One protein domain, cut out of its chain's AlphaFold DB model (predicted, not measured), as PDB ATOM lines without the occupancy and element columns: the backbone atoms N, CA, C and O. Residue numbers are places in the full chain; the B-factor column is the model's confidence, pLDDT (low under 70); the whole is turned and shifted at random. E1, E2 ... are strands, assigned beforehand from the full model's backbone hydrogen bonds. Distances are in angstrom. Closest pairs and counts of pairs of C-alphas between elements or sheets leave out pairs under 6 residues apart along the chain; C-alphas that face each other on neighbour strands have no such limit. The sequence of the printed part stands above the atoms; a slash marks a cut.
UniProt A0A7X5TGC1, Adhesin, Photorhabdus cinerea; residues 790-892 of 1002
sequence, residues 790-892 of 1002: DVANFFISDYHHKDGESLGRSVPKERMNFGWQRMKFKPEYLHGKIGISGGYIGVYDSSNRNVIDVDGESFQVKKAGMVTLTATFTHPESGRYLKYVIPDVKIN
ATOM      1  N   ASP A 790      27.843 -38.572  35.945       73.88
ATOM      2  CA  ASP A 790      26.405 -38.840  35.922       73.88
ATOM      3  C   ASP A 790      25.660 -37.905  34.963       73.88
ATOM      4  O   ASP A 790      25.681 -36.678  35.086       73.88
ATOM      5  N   VAL A 791      24.926 -38.502  34.030       75.12
ATOM      6  CA  VAL A 791      24.033 -37.806  33.106       75.12
ATOM      7  C   VAL A 791      22.608 -37.858  33.654       75.12
ATOM      8  O   VAL A 791      22.007 -38.925  33.780       75.12
ATOM      9  N   ALA A 792      22.038 -36.690  33.951       76.69
ATOM     10  CA  ALA A 792      20.652 -36.567  34.413       76.69
ATOM     11  C   ALA A 792      19.621 -36.535  33.266       76.69
ATOM     12  O   ALA A 792      18.470 -36.917  33.454       76.69
ATOM     13  N   ASN A 793      20.025 -36.097  32.067       84.56
ATOM     14  CA  ASN A 793      19.111 -35.744  30.977       84.56
ATOM     15  C   ASN A 793      19.448 -36.449  29.651       84.56
ATOM     16  O   ASN A 793      20.597 -36.790  29.374       84.56
ATOM     17  N   PHE A 794      18.463 -36.574  28.762       87.19
ATOM     18  CA  PHE A 794      18.665 -37.046  27.386       87.19
ATOM     19  C   PHE A 794      17.713 -36.393  26.377       87.19
ATOM     20  O   PHE A 794      16.655 -35.878  26.719       87.19
ATOM     21  N   PHE A 795      18.060 -36.455  25.097       87.38
ATOM     22  CA  PHE A 795      17.242 -36.006  23.976       87.38
ATOM     23  C   PHE A 795      16.515 -37.188  23.330       87.38
ATOM     24  O   PHE A 795      17.160 -38.144  22.906       87.38
ATOM     25  N   ILE A 796      15.188 -37.120  23.189       87.25
ATOM     26  CA  ILE A 796      14.418 -38.128  22.436       87.25
ATOM     27  C   ILE A 796      14.564 -37.852  20.935       87.25
ATOM     28  O   ILE A 796      14.302 -36.739  20.475       87.25
ATOM     29  N   SER A 797      14.930 -38.861  20.151       83.56
ATOM     30  CA  SER A 797      15.083 -38.748  18.698       83.56
ATOM     31  C   SER A 797      13.747 -38.769  17.960       83.56
ATOM     32  O   SER A 797      12.758 -39.333  18.424       83.56
ATOM     33  N   ASP A 798      13.716 -38.152  16.779       80.12
ATOM     34  CA  ASP A 798      12.578 -38.284  15.867       80.12
ATOM     35  C   ASP A 798      12.566 -39.671  15.200       80.12
ATOM     36  O   ASP A 798      13.613 -40.254  14.922       80.12
ATOM     37  N   TYR A 799      11.376 -40.184  14.887       73.75
ATOM     38  CA  TYR A 799      11.166 -41.497  14.265       73.75
ATOM     39  C   TYR A 799      11.816 -41.615  12.880       73.75
ATOM     40  O   TYR A 799      12.336 -42.666  12.517       73.75
ATOM     41  N   HIS A 800      11.811 -40.507  12.133       72.00
ATOM     42  CA  HIS A 800      12.513 -40.329  10.858       72.00
ATOM     43  C   HIS A 800      13.540 -39.196  10.977       72.00
ATOM     44  O   HIS A 800      13.548 -38.267  10.170       72.00
ATOM     45  N   HIS A 801      14.359 -39.228  12.032       70.25
ATOM     46  CA  HIS A 801      15.445 -38.266  12.208       70.25
ATOM     47  C   HIS A 801      16.434 -38.327  11.033       70.25
ATOM     48  O   HIS A 801      16.825 -39.412  10.601       70.25
ATOM     49  N   LYS A 802      16.839 -37.157  10.535       66.38
ATOM     50  CA  LYS A 802      17.918 -36.992   9.556       66.38
ATOM     51  C   LYS A 802      19.098 -36.313  10.229       66.38
ATOM     52  O   LYS A 802      18.896 -35.394  11.025       66.38
ATOM     53  N   ASP A 803      20.306 -36.720   9.856       58.84
ATOM     54  CA  ASP A 803      21.536 -36.135  10.380       58.84
ATOM     55  C   ASP A 803      21.549 -34.613  10.167       58.84
ATOM     56  O   ASP A 803      21.375 -34.117   9.051       58.84
ATOM     57  N   GLY A 804      21.718 -33.868  11.263       58.53
ATOM     58  CA  GLY A 804      21.704 -32.402  11.277       58.53
ATOM     59  C   GLY A 804      20.367 -31.743  11.646       58.53
ATOM     60  O   GLY A 804      20.344 -30.525  11.827       58.53
ATOM     61  N   GLU A 805      19.264 -32.484  11.815       65.44
ATOM     62  CA  GLU A 805      18.055 -31.916  12.436       65.44
ATOM     63  C   GLU A 805      18.241 -31.705  13.956       65.44
ATOM     64  O   GLU A 805      19.004 -32.402  14.621       65.44
ATOM     65  N   SER A 806      17.529 -30.736  14.541       66.69
ATOM     66  CA  SER A 806      17.549 -30.517  15.995       66.69
ATOM     67  C   SER A 806      16.703 -31.566  16.720       66.69
ATOM     68  O   SER A 806      15.525 -31.732  16.404       66.69
ATOM     69  N   LEU A 807      17.272 -32.236  17.730       67.81
ATOM     70  CA  LEU A 807      16.550 -33.225  18.542       67.81
ATOM     71  C   LEU A 807      15.482 -32.595  19.461       67.81
ATOM     72  O   LEU A 807      14.534 -33.280  19.852       67.81
ATOM     73  N   GLY A 808      15.582 -31.295  19.760       72.88
ATOM     74  CA  GLY A 808      14.669 -30.566  20.646       72.88
ATOM     75  C   GLY A 808      15.249 -30.320  22.042       72.88
ATOM     76  O   GLY A 808      16.461 -30.215  22.206       72.88
ATOM     77  N   ARG A 809      14.372 -30.179  23.043       81.00
ATOM     78  CA  ARG A 809      14.761 -30.032  24.457       81.00
ATOM     79  C   ARG A 809      15.164 -31.386  25.045       81.00
ATOM     80  O   ARG A 809      14.619 -32.413  24.635       81.00
ATOM     81  N   SER A 810      16.090 -31.376  26.001       86.00
ATOM     82  CA  SER A 810      16.403 -32.562  26.793       86.00
ATOM     83  C   SER A 810      15.302 -32.846  27.824       86.00
ATOM     84  O   SER A 810      14.482 -31.987  28.155       86.00
ATOM     85  N   VAL A 811      15.262 -34.093  28.276       87.00
ATOM     86  CA  VAL A 811      14.273 -34.674  29.181       87.00
ATOM     87  C   VAL A 811      15.035 -35.294  30.356       87.00
ATOM     88  O   VAL A 811      15.931 -36.102  30.100       87.00
ATOM     89  N   PRO A 812      14.713 -34.957  31.617       87.62
ATOM     90  CA  PRO A 812      15.287 -35.628  32.781       87.62
ATOM     91  C   PRO A 812      14.891 -37.105  32.810       87.62
ATOM     92  O   PRO A 812      13.736 -37.445  32.526       87.62
ATOM     93  N   LYS A 813      15.819 -37.992  33.173       84.31
ATOM     94  CA  LYS A 813      15.591 -39.446  33.168       84.31
ATOM     95  C   LYS A 813      14.454 -39.876  34.101       84.31
ATOM     96  O   LYS A 813      13.707 -40.795  33.780       84.31
ATOM     97  N   GLU A 814      14.243 -39.147  35.196       84.00
ATOM     98  CA  GLU A 814      13.181 -39.375  36.181       84.00
ATOM     99  C   GLU A 814      11.783 -39.048  35.623       84.00
ATOM    100  O   GLU A 814      10.773 -39.504  36.157       84.00
ATOM    101  N   ARG A 815      11.712 -38.263  34.538       85.31
ATOM    102  CA  ARG A 815      10.471 -37.893  33.832       85.31
ATOM    103  C   ARG A 815      10.111 -38.850  32.695       85.31
ATOM    104  O   ARG A 815       9.136 -38.605  31.989       85.31
ATOM    105  N   MET A 816      10.870 -39.931  32.513       78.62
ATOM    106  CA  MET A 816      10.632 -40.938  31.480       78.62
ATOM    107  C   MET A 816      10.327 -42.298  32.098       78.62
ATOM    108  O   MET A 816      11.107 -43.242  32.018       78.62
ATOM    109  N   ASN A 817       9.157 -42.399  32.719       81.56
ATOM    110  CA  ASN A 817       8.714 -43.637  33.353       81.56
ATOM    111  C   ASN A 817       8.153 -44.680  32.357       81.56
ATOM    112  O   ASN A 817       7.674 -45.731  32.787       81.56
ATOM    113  N   PHE A 818       8.205 -44.414  31.048       86.31
ATOM    114  CA  PHE A 818       7.673 -45.277  29.992       86.31
ATOM    115  C   PHE A 818       8.481 -45.177  28.698       86.31
ATOM    116  O   PHE A 818       9.280 -44.266  28.516       86.31
ATOM    117  N   GLY A 819       8.253 -46.109  27.778       87.06
ATOM    118  CA  GLY A 819       8.824 -46.071  26.436       87.06
ATOM    119  C   GLY A 819       7.946 -46.822  25.447       87.06
ATOM    120  O   GLY A 819       6.996 -47.489  25.847       87.06
ATOM    121  N   TRP A 820       8.241 -46.709  24.155       84.75
ATOM    122  CA  TRP A 820       7.440 -47.320  23.090       84.75
ATOM    123  C   TRP A 820       8.305 -47.948  22.003       84.75
ATOM    124  O   TRP A 820       9.517 -47.720  21.921       84.75
ATOM    125  N   GLN A 821       7.667 -48.730  21.135       76.69
ATOM    126  CA  GLN A 821       8.342 -49.450  20.064       76.69
ATOM    127  C   GLN A 821       9.191 -48.513  19.182       76.69
ATOM    128  O   GLN A 821       8.682 -47.584  18.552       76.69
ATOM    129  N   ARG A 822      10.498 -48.803  19.089       75.06
ATOM    130  CA  ARG A 822      11.505 -48.043  18.314       75.06
ATOM    131  C   ARG A 822      11.800 -46.626  18.830       75.06
ATOM    132  O   ARG A 822      12.504 -45.888  18.138       75.06
ATOM    133  N   MET A 823      11.330 -46.248  20.022       87.31
ATOM    134  CA  MET A 823      11.766 -45.022  20.698       87.31
ATOM    135  C   MET A 823      13.295 -45.020  20.821       87.31
ATOM    136  O   MET A 823      13.855 -45.963  21.382       87.31
ATOM    137  N   LYS A 824      13.963 -43.970  20.328       88.19
ATOM    138  CA  LYS A 824      15.406 -43.767  20.533       88.19
ATOM    139  C   LYS A 824      15.680 -42.486  21.315       88.19
ATOM    140  O   LYS A 824      14.945 -41.511  21.162       88.19
ATOM    141  N   PHE A 825      16.760 -42.459  22.088       88.69
ATOM    142  CA  PHE A 825      17.261 -41.251  22.742       88.69
ATOM    143  C   PHE A 825      18.795 -41.205  22.786       88.69
ATOM    144  O   PHE A 825      19.461 -42.239  22.694       88.69
ATOM    145  N   LYS A 826      19.353 -39.999  22.929       86.69
ATOM    146  CA  LYS A 826      20.784 -39.750  23.161       86.69
ATOM    147  C   LYS A 826      20.982 -38.993  24.487       86.69
ATOM    148  O   LYS A 826      20.318 -37.972  24.654       86.69
ATOM    149  N   PRO A 827      21.851 -39.426  25.418       84.12
ATOM    150  CA  PRO A 827      22.269 -38.623  26.584       84.12
ATOM    151  C   PRO A 827      22.711 -37.189  26.260       84.12
ATOM    152  O   PRO A 827      23.244 -36.906  25.189       84.12
ATOM    153  N   GLU A 828      22.529 -36.297  27.234       81.81
ATOM    154  CA  GLU A 828      23.034 -34.921  27.230       81.81
ATOM    155  C   GLU A 828      24.378 -34.848  27.977       81.81
ATOM    156  O   GLU A 828      24.417 -34.714  29.196       81.81
ATOM    157  N   TYR A 829      25.494 -34.944  27.246       73.50
ATOM    158  CA  TYR A 829      26.854 -34.915  27.824       73.50
ATOM    159  C   TYR A 829      27.313 -33.525  28.269       73.50
ATOM    160  O   TYR A 829      28.112 -33.380  29.189       73.50
ATOM    161  N   LEU A 830      26.821 -32.497  27.581       67.69
ATOM    162  CA  LEU A 830      27.021 -31.088  27.895       67.69
ATOM    163  C   LEU A 830      25.693 -30.377  27.640       67.69
ATOM    164  O   LEU A 830      24.975 -30.724  26.700       67.69
ATOM    165  N   HIS A 831      25.374 -29.368  28.448       65.88
ATOM    166  CA  HIS A 831      24.080 -28.693  28.389       65.88
ATOM    167  C   HIS A 831      23.779 -28.129  26.984       65.88
ATOM    168  O   HIS A 831      24.537 -27.322  26.437       65.88
ATOM    169  N   GLY A 832      22.679 -28.581  26.380       64.88
ATOM    170  CA  GLY A 832      22.255 -28.239  25.024       64.88
ATOM    171  C   GLY A 832      23.090 -28.860  23.891       64.88
ATOM    172  O   GLY A 832      23.003 -28.376  22.759       64.88
ATOM    173  N   LYS A 833      23.916 -29.885  24.151       66.31
ATOM    174  CA  LYS A 833      24.796 -30.524  23.151       66.31
ATOM    175  C   LYS A 833      24.515 -32.018  22.989       66.31
ATOM    176  O   LYS A 833      24.332 -32.748  23.953       66.31
ATOM    177  N   ILE A 834      24.545 -32.458  21.731       62.56
ATOM    178  CA  ILE A 834      24.180 -33.817  21.289       62.56
ATOM    179  C   ILE A 834      25.409 -34.747  21.198       62.56
ATOM    180  O   ILE A 834      25.274 -35.967  21.188       62.56
ATOM    181  N   GLY A 835      26.613 -34.179  21.125       66.00
ATOM    182  CA  GLY A 835      27.875 -34.906  21.011       66.00
ATOM    183  C   GLY A 835      29.056 -34.032  21.427       66.00
ATOM    184  O   GLY A 835      28.920 -32.810  21.550       66.00
ATOM    185  N   ILE A 836      30.202 -34.670  21.657       66.56
ATOM    186  CA  ILE A 836      31.424 -34.022  22.144       66.56
ATOM    187  C   ILE A 836      32.232 -33.495  20.951       66.56
ATOM    188  O   ILE A 836      32.525 -34.224  20.003       66.56
ATOM    189  N   SER A 837      32.571 -32.205  20.968       58.72
ATOM    190  CA  SER A 837      33.387 -31.566  19.928       58.72
ATOM    191  C   SER A 837      34.835 -32.071  19.934       58.72
ATOM    192  O   SER A 837      35.341 -32.495  20.966       58.72
ATOM    193  N   GLY A 838      35.522 -31.986  18.791       63.03
ATOM    194  CA  GLY A 838      36.940 -32.366  18.682       63.03
ATOM    195  C   GLY A 838      37.205 -33.794  18.188       63.03
ATOM    196  O   GLY A 838      38.311 -34.289  18.335       63.03
ATOM    197  N   GLY A 839      36.219 -34.468  17.585       64.56
ATOM    198  CA  GLY A 839      36.447 -35.753  16.908       64.56
ATOM    199  C   GLY A 839      36.542 -36.974  17.829       64.56
ATOM    200  O   GLY A 839      37.042 -38.010  17.399       64.56
ATOM    201  N   TYR A 840      36.061 -36.872  19.071       70.44
ATOM    202  CA  TYR A 840      35.913 -38.016  19.972       70.44
ATOM    203  C   TYR A 840      35.030 -39.116  19.359       70.44
ATOM    204  O   TYR A 840      33.968 -38.840  18.804       70.44
ATOM    205  N   ILE A 841      35.445 -40.370  19.526       70.31
ATOM    206  CA  ILE A 841      34.719 -41.572  19.107       70.31
ATOM    207  C   ILE A 841      33.967 -42.123  20.322       70.31
ATOM    208  O   ILE A 841      34.596 -42.509  21.306       70.31
ATOM    209  N   GLY A 842      32.634 -42.148  20.268       74.19
ATOM    210  CA  GLY A 842      31.787 -42.675  21.342       74.19
ATOM    211  C   GLY A 842      31.548 -44.184  21.237       74.19
ATOM    212  O   GLY A 842      31.119 -44.680  20.197       74.19
ATOM    213  N   VAL A 843      31.766 -44.907  22.334       83.25
ATOM    214  CA  VAL A 843      31.368 -46.307  22.535       83.25
ATOM    215  C   VAL A 843      30.212 -46.340  23.530       83.25
ATOM    216  O   VAL A 843      30.324 -45.796  24.625       83.25
ATOM    217  N   TYR A 844      29.110 -46.980  23.150       85.31
ATOM    218  CA  TYR A 844      27.846 -46.965  23.885       85.31
ATOM    219  C   TYR A 844      27.503 -48.375  24.378       85.31
ATOM    220  O   TYR A 844      27.593 -49.345  23.618       85.31
ATOM    221  N   ASP A 845      27.078 -48.493  25.635       87.69
ATOM    222  CA  ASP A 845      26.685 -49.763  26.245       87.69
ATOM    223  C   ASP A 845      25.482 -49.634  27.191       87.69
ATOM    224  O   ASP A 845      25.147 -48.552  27.672       87.69
ATOM    225  N   SER A 846      24.811 -50.758  27.435       88.88
ATOM    226  CA  SER A 846      23.611 -50.866  28.264       88.88
ATOM    227  C   SER A 846      23.698 -52.116  29.125       88.88
ATOM    228  O   SER A 846      23.857 -53.219  28.594       88.88
ATOM    229  N   SER A 847      23.513 -51.968  30.441       89.88
ATOM    230  CA  SER A 847      23.557 -53.093  31.384       89.88
ATOM    231  C   SER A 847      22.483 -54.156  31.121       89.88
ATOM    232  O   SER A 847      22.611 -55.291  31.579       89.88
ATOM    233  N   ASN A 848      21.435 -53.828  30.353       88.56
ATOM    234  CA  ASN A 848      20.453 -54.799  29.886       88.56
ATOM    235  C   ASN A 848      19.908 -54.432  28.496       88.56
ATOM    236  O   ASN A 848      18.834 -53.841  28.349       88.56
ATOM    237  N   ARG A 849      20.628 -54.875  27.457       89.88
ATOM    238  CA  ARG A 849      20.268 -54.716  26.032       89.88
ATOM    239  C   ARG A 849      18.916 -55.318  25.630       89.88
ATOM    240  O   ARG A 849      18.392 -54.991  24.568       89.88
ATOM    241  N   ASN A 850      18.309 -56.156  26.477       88.31
ATOM    242  CA  ASN A 850      16.940 -56.618  26.254       88.31
ATOM    243  C   ASN A 850      15.891 -55.553  26.601       88.31
ATOM    244  O   ASN A 850      14.786 -55.647  26.083       88.31
ATOM    245  N   VAL A 851      16.198 -54.604  27.496       87.50
ATOM    246  CA  VAL A 851      15.302 -53.516  27.938       87.50
ATOM    247  C   VAL A 851      15.545 -52.261  27.102       87.50
ATOM    248  O   VAL A 851      14.609 -51.741  26.495       87.50
ATOM    249  N   ILE A 852      16.805 -51.825  27.012       90.06
ATOM    250  CA  ILE A 852      17.243 -50.726  26.143       90.06
ATOM    251  C   ILE A 852      18.510 -51.173  25.415       90.06
ATOM    252  O   ILE A 852      19.521 -51.442  26.058       90.06
ATOM    253  N   ASP A 853      18.459 -51.271  24.090       91.88
ATOM    254  CA  ASP A 853      19.587 -51.682  23.245       91.88
ATOM    255  C   ASP A 853      20.379 -50.474  22.719       91.88
ATOM    256  O   ASP A 853      19.932 -49.330  22.816       91.88
ATOM    257  N   VAL A 854      21.547 -50.731  22.136       90.19
ATOM    258  CA  VAL A 854      22.412 -49.723  21.511       90.19
ATOM    259  C   VAL A 854      22.245 -49.767  19.995       90.19
ATOM    260  O   VAL A 854      22.468 -50.796  19.364       90.19
ATOM    261  N   ASP A 855      21.881 -48.631  19.408       82.62
ATOM    262  CA  ASP A 855      21.593 -48.447  17.986       82.62
ATOM    263  C   ASP A 855      22.428 -47.263  17.465       82.62
ATOM    264  O   ASP A 855      22.005 -46.099  17.471       82.62
ATOM    265  N   GLY A 856      23.681 -47.569  17.107       83.25
ATOM    266  CA  GLY A 856      24.716 -46.579  16.807       83.25
ATOM    267  C   GLY A 856      25.052 -45.728  18.035       83.25
ATOM    268  O   GLY A 856      25.273 -46.251  19.122       83.25
ATOM    269  N   GLU A 857      25.045 -44.408  17.869       78.12
ATOM    270  CA  GLU A 857      25.232 -43.430  18.954       78.12
ATOM    271  C   GLU A 857      23.950 -43.149  19.770       78.12
ATOM    272  O   GLU A 857      23.811 -42.081  20.369       78.12
ATOM    273  N   SER A 858      22.947 -44.026  19.710       85.50
ATOM    274  CA  SER A 858      21.650 -43.836  20.374       85.50
ATOM    275  C   SER A 858      21.247 -45.076  21.160       85.50
ATOM    276  O   SER A 858      21.591 -46.198  20.798       85.50
ATOM    277  N   PHE A 859      20.438 -44.880  22.193       90.69
ATOM    278  CA  PHE A 859      19.805 -45.954  22.947       90.69
ATOM    279  C   PHE A 859      18.370 -46.158  22.458       90.69
ATOM    280  O   PHE A 859      17.651 -45.179  22.268       90.69
ATOM    281  N   GLN A 860      17.947 -47.404  22.238       91.75
ATOM    282  CA  GLN A 860      16.610 -47.759  21.748       91.75
ATOM    283  C   GLN A 860      15.847 -48.604  22.769       91.75
ATOM    284  O   GLN A 860      16.293 -49.691  23.134       91.75
ATOM    285  N   VAL A 861      14.662 -48.150  23.183       90.69
ATOM    286  CA  VAL A 861      13.810 -48.903  24.117       90.69
ATOM    287  C   VAL A 861      13.180 -50.111  23.413       90.69
ATOM    288  O   VAL A 861      12.666 -49.994  22.297       90.69
ATOM    289  N   LYS A 862      13.214 -51.272  24.079       88.44
ATOM    290  CA  LYS A 862      12.665 -52.547  23.587       88.44
ATOM    291  C   LYS A 862      11.610 -53.191  24.490       88.44
ATOM    292  O   LYS A 862      10.809 -53.956  23.965       88.44
ATOM    293  N   LYS A 863      11.618 -52.928  25.803       88.75
ATOM    294  CA  LYS A 863      10.577 -53.349  26.765       88.75
ATOM    295  C   LYS A 863      10.709 -52.586  28.090       88.75
ATOM    296  O   LYS A 863      11.622 -51.780  28.251       88.75
ATOM    297  N   ALA A 864       9.830 -52.886  29.045       88.88
ATOM    298  CA  ALA A 864       9.906 -52.392  30.417       88.88
ATOM    299  C   ALA A 864      11.064 -53.030  31.214       88.88
ATOM    300  O   ALA A 864      11.451 -54.181  30.987       88.88
ATOM    301  N   GLY A 865      11.613 -52.272  32.160       88.06
ATOM    302  CA  GLY A 865      12.732 -52.649  33.017       88.06
ATOM    303  C   GLY A 865      13.550 -51.440  33.481       88.06
ATOM    304  O   GLY A 865      13.259 -50.294  33.141       88.06
ATOM    305  N   MET A 866      14.599 -51.711  34.255       88.94
ATOM    306  CA  MET A 866      15.573 -50.718  34.712       88.94
ATOM    307  C   MET A 866      16.946 -51.046  34.125       88.94
ATOM    308  O   MET A 866      17.319 -52.220  34.069       88.94
ATOM    309  N   VAL A 867      17.679 -50.023  33.682       90.25
ATOM    310  CA  VAL A 867      19.027 -50.157  33.115       90.25
ATOM    311  C   VAL A 867      19.956 -49.047  33.592       90.25
ATOM    312  O   VAL A 867      19.521 -47.936  33.890       90.25
ATOM    313  N   THR A 868      21.251 -49.346  33.561       88.88
ATOM    314  CA  THR A 868      22.324 -48.356  33.598       88.88
ATOM    315  C   THR A 868      22.910 -48.279  32.197       88.88
ATOM    316  O   THR A 868      23.242 -49.309  31.604       88.88
ATOM    317  N   LEU A 869      23.005 -47.072  31.651       87.75
ATOM    318  CA  LEU A 869      23.560 -46.827  30.320       87.75
ATOM    319  C   LEU A 869      24.927 -46.171  30.459       87.75
ATOM    320  O   LEU A 869      25.096 -45.284  31.286       87.75
ATOM    321  N   THR A 870      25.889 -46.577  29.638       85.88
ATOM    322  CA  THR A 870      27.262 -46.059  29.687       85.88
ATOM    323  C   THR A 870      27.656 -45.549  28.311       85.88
ATOM    324  O   THR A 870      27.361 -46.189  27.299       85.88
ATOM    325  N   ALA A 871      28.343 -44.413  28.256       81.38
ATOM    326  CA  ALA A 871      28.959 -43.914  27.037       81.38
ATOM    327  C   ALA A 871      30.390 -43.444  27.315       81.38
ATOM    328  O   ALA A 871      30.614 -42.549  28.130       81.38
ATOM    329  N   THR A 872      31.348 -44.044  26.616       78.94
ATOM    330  CA  THR A 872      32.776 -43.746  26.734       78.94
ATOM    331  C   THR A 872      33.256 -43.092  25.448       78.94
ATOM    332  O   THR A 872      33.233 -43.717  24.391       78.94
ATOM    333  N   PHE A 873      33.692 -41.842  25.521       74.75
ATOM    334  CA  PHE A 873      34.207 -41.087  24.377       74.75
ATOM    335  C   PHE A 873      35.714 -41.110  24.379       74.75
ATOM    336  O   PHE A 873      36.262 -40.713  25.389       74.75
ATOM    337  N   THR A 874      36.377 -41.452  23.274       69.00
ATOM    338  CA  THR A 874      37.846 -41.417  23.168       69.00
ATOM    339  C   THR A 874      38.296 -40.524  22.013       69.00
ATOM    340  O   THR A 874      37.897 -40.731  20.869       69.00
ATOM    341  N   HIS A 875      39.147 -39.536  22.283       67.25
ATOM    342  CA  HIS A 875      39.748 -38.676  21.269       67.25
ATOM    343  C   HIS A 875      40.833 -39.450  20.502       67.25
ATOM    344  O   HIS A 875      41.802 -39.899  21.118       67.25
ATOM    345  N   PRO A 876      40.747 -39.573  19.164       61.03
ATOM    346  CA  PRO A 876      41.616 -40.465  18.395       61.03
ATOM    347  C   PRO A 876      43.091 -40.042  18.393       61.03
ATOM    348  O   PRO A 876      43.964 -40.901  18.445       61.03
ATOM    349  N   GLU A 877      43.382 -38.736  18.354       57.69
ATOM    350  CA  GLU A 877      44.770 -38.236  18.359       57.69
ATOM    351  C   GLU A 877      45.380 -38.118  19.763       57.69
ATOM    352  O   GLU A 877      46.503 -38.567  19.981       57.69
ATOM    353  N   SER A 878      44.664 -37.512  20.719       52.88
ATOM    354  CA  SER A 878      45.202 -37.276  22.063       52.88
ATOM    355  C   SER A 878      45.088 -38.477  22.996       52.88
ATOM    356  O   SER A 878      45.821 -38.510  23.969       52.88
ATOM    357  N   GLY A 879      44.196 -39.442  22.747       52.69
ATOM    358  CA  GLY A 879      43.961 -40.581  23.644       52.69
ATOM    359  C   GLY A 879      43.145 -40.254  24.902       52.69
ATOM    360  O   GLY A 879      42.842 -41.166  25.668       52.69
ATOM    361  N   ARG A 880      42.746 -38.985  25.105       59.34
ATOM    362  CA  ARG A 880      41.775 -38.594  26.142       59.34
ATOM    363  C   ARG A 880      40.527 -39.433  26.005       59.34
ATOM    364  O   ARG A 880      40.047 -39.601  24.886       59.34
ATOM    365  N   TYR A 881      39.949 -39.860  27.114       65.00
ATOM    366  CA  TYR A 881      38.604 -40.399  27.096       65.00
ATOM    367  C   TYR A 881      37.766 -39.785  28.221       65.00
ATOM    368  O   TYR A 881      38.296 -39.111  29.094       65.00
ATOM    369  N   LEU A 882      36.446 -39.920  28.122       69.12
ATOM    370  CA  LEU A 882      35.468 -39.415  29.083       69.12
ATOM    371  C   LEU A 882      34.400 -40.492  29.262       69.12
ATOM    372  O   LEU A 882      33.841 -40.958  28.265       69.12
ATOM    373  N   LYS A 883      34.113 -40.890  30.505       75.75
ATOM    374  CA  LYS A 883      33.108 -41.914  30.816       75.75
ATOM    375  C   LYS A 883      31.871 -41.284  31.454       75.75
ATOM    376  O   LYS A 883      31.920 -40.784  32.574       75.75
ATOM    377  N   TYR A 884      30.758 -41.367  30.738       79.00
ATOM    378  CA  TYR A 884      29.445 -40.916  31.184       79.00
ATOM    379  C   TYR A 884      28.560 -42.105  31.537       79.00
ATOM    380  O   TYR A 884      28.523 -43.091  30.796       79.00
ATOM    381  N   VAL A 885      27.813 -41.988  32.631       81.75
ATOM    382  CA  VAL A 885      26.885 -43.017  33.107       81.75
ATOM    383  C   VAL A 885      25.501 -42.399  33.290       81.75
ATOM    384  O   VAL A 885      25.353 -41.282  33.773       81.75
ATOM    385  N   ILE A 886      24.463 -43.115  32.865       84.19
ATOM    386  CA  ILE A 886      23.059 -42.805  33.138       84.19
ATOM    387  C   ILE A 886      22.551 -43.915  34.070       84.19
ATOM    388  O   ILE A 886      22.099 -44.955  33.577       84.19
ATOM    389  N   PRO A 887      22.678 -43.771  35.402       83.44
ATOM    390  CA  PRO A 887      22.147 -44.763  36.330       83.44
ATOM    391  C   PRO A 887      20.618 -44.669  36.413       83.44
ATOM    392  O   PRO A 887      20.035 -43.612  36.152       83.44
ATOM    393  N   ASP A 888      19.979 -45.775  36.795       83.94
ATOM    394  CA  ASP A 888      18.556 -45.864  37.157       83.94
ATOM    395  C   ASP A 888      17.548 -45.452  36.066       83.94
ATOM    396  O   ASP A 888      16.442 -44.988  36.359       83.94
ATOM    397  N   VAL A 889      17.880 -45.651  34.786       86.81
ATOM    398  CA  VAL A 889      16.943 -45.396  33.679       86.81
ATOM    399  C   VAL A 889      15.817 -46.430  33.736       86.81
ATOM    400  O   VAL A 889      16.019 -47.609  33.434       86.81
ATOM    401  N   LYS A 890      14.625 -45.990  34.155       87.69
ATOM    402  CA  LYS A 890      13.515 -46.865  34.558       87.69
ATOM    403  C   LYS A 890      12.293 -46.733  33.645       87.69
ATOM    404  O   LYS A 890      11.438 -45.873  33.839       87.69
ATOM    405  N   ILE A 891      12.160 -47.671  32.714       90.69
ATOM    406  CA  ILE A 891      10.971 -47.839  31.876       90.69
ATOM    407  C   ILE A 891       9.983 -48.732  32.641       90.69
ATOM    408  O   ILE A 891      10.092 -49.954  32.589       90.69
ATOM    409  N   ASN A 892       9.038 -48.153  33.387       86.75
ATOM    410  CA  ASN A 892       8.027 -48.939  34.112       86.75
ATOM    411  C   ASN A 892       7.032 -49.601  33.154       86.75
ATOM    412  O   ASN A 892       6.655 -50.746  33.377       86.75
TER     413      ASN A 892
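What this domain is: This is residues 790 to 892 of the 1002 residues of the protein "Adhesin" of Photorhabdus cinerea (UniProt A0A7X5TGC1). What would one see first? Two strongly twisted sheets lie face to face as a sandwich, their strands crossed at 37 degrees: E1, E3, E6 and E5, four short strands, make one layer, and E4 with the long hairpin of E7 and E8 makes the other. The layers are not level, their best planes standing 27 degrees apart, and the turn between E7 and E8 makes one end of the longest axis. What is it made of? The printed part has 103 residues and is all strand, with no named helix and eight named strands, E1 to E8 in order along the chain, which hold 46 residues, under half. The sheets run E1, E3, E6, E5 and E4, E7, E8, both all antiparallel, while E2 pairs with no named strand. How large is it? It is compact, with a radius of gyration of the C-alphas of 13.2 A and spans of 41 by 28 by 21 A.

Where its parts are: Where do the first strands lie? E1 is residues 793 to 796, 10.0 A from first to last C-alpha, beginning with C-alpha 793 at (19.111, -35.744, 30.977). E2 is residues 818 to 820, 7.2 A, and E3 is residues 824 to 827, 10.5 A. Which strands follow? E4 is residues 841 to 846, 17.1 A, beginning with C-alpha 841 at (34.719, -41.572, 19.107). E5 is residues 852 to 855, 9.5 A, and E6 is residues 858 to 861, 10.1 A. Which are the longest? E7 is residues 865 to 874, 29.2 A. E8 is residues 881 to 891, 29.0 A; it bends by 54 degrees at residue 888 and ends with C-alpha 891 at (10.971, -47.839, 31.876).

How they stand to each other: How is the sheet of four built? E1, an edge strand, is antiparallel to E3, with N 795 and O 826 at 2.8 A, within hydrogen-bond range. The pairing of E3 is staggered: it pairs with E1 over residues 825 to 827 and with E6 over residues 824 to 825, where N 825 and O 859 are 2.9 A apart. E6 and E5 are a hairpin, with N 853 and O 860 at 2.8 A. How is the sheet of three built? E4 is antiparallel to E7 at 163 degrees, with N 843 and O 872 at 2.8 A. E7, the inner strand, and E8 are a hairpin at 167 degrees, with N 871 and O 884 at 2.9 A and N 889 and O 867 at 3.0 A. Where do the sheets come near each other? The closest C-alphas of E4 and E5 are those of Asp 845 and Val 854, 6.4 A apart. The closest of E3 and E8 are those of Pro 827 and Ile 886, 7.8 A apart, while E1 and E8 are only just apart, at 8.4 A. Where is E2? Its closest C-alpha to E8 is that of Phe 818, 4.6 A from that of Ile 891.

The domain as a whole: How far does it reach? The two C-alphas farthest apart are those of Glu 877 and Asn 892, 41.4 A. Which links are long? Those from E1 to E2 and from E3 to E4 are long, with 21 and 13 residues between the strands; in the first, residues 811 to 812 pair antiparallel with residues 793 to 794 of E1. Is the printed part whole, and how sure is the model? The printed part has no cut, and its mean pLDDT is 78.8. Under 70 are 25 residues: 802 to 807, 830 to 839 and 874 to 882.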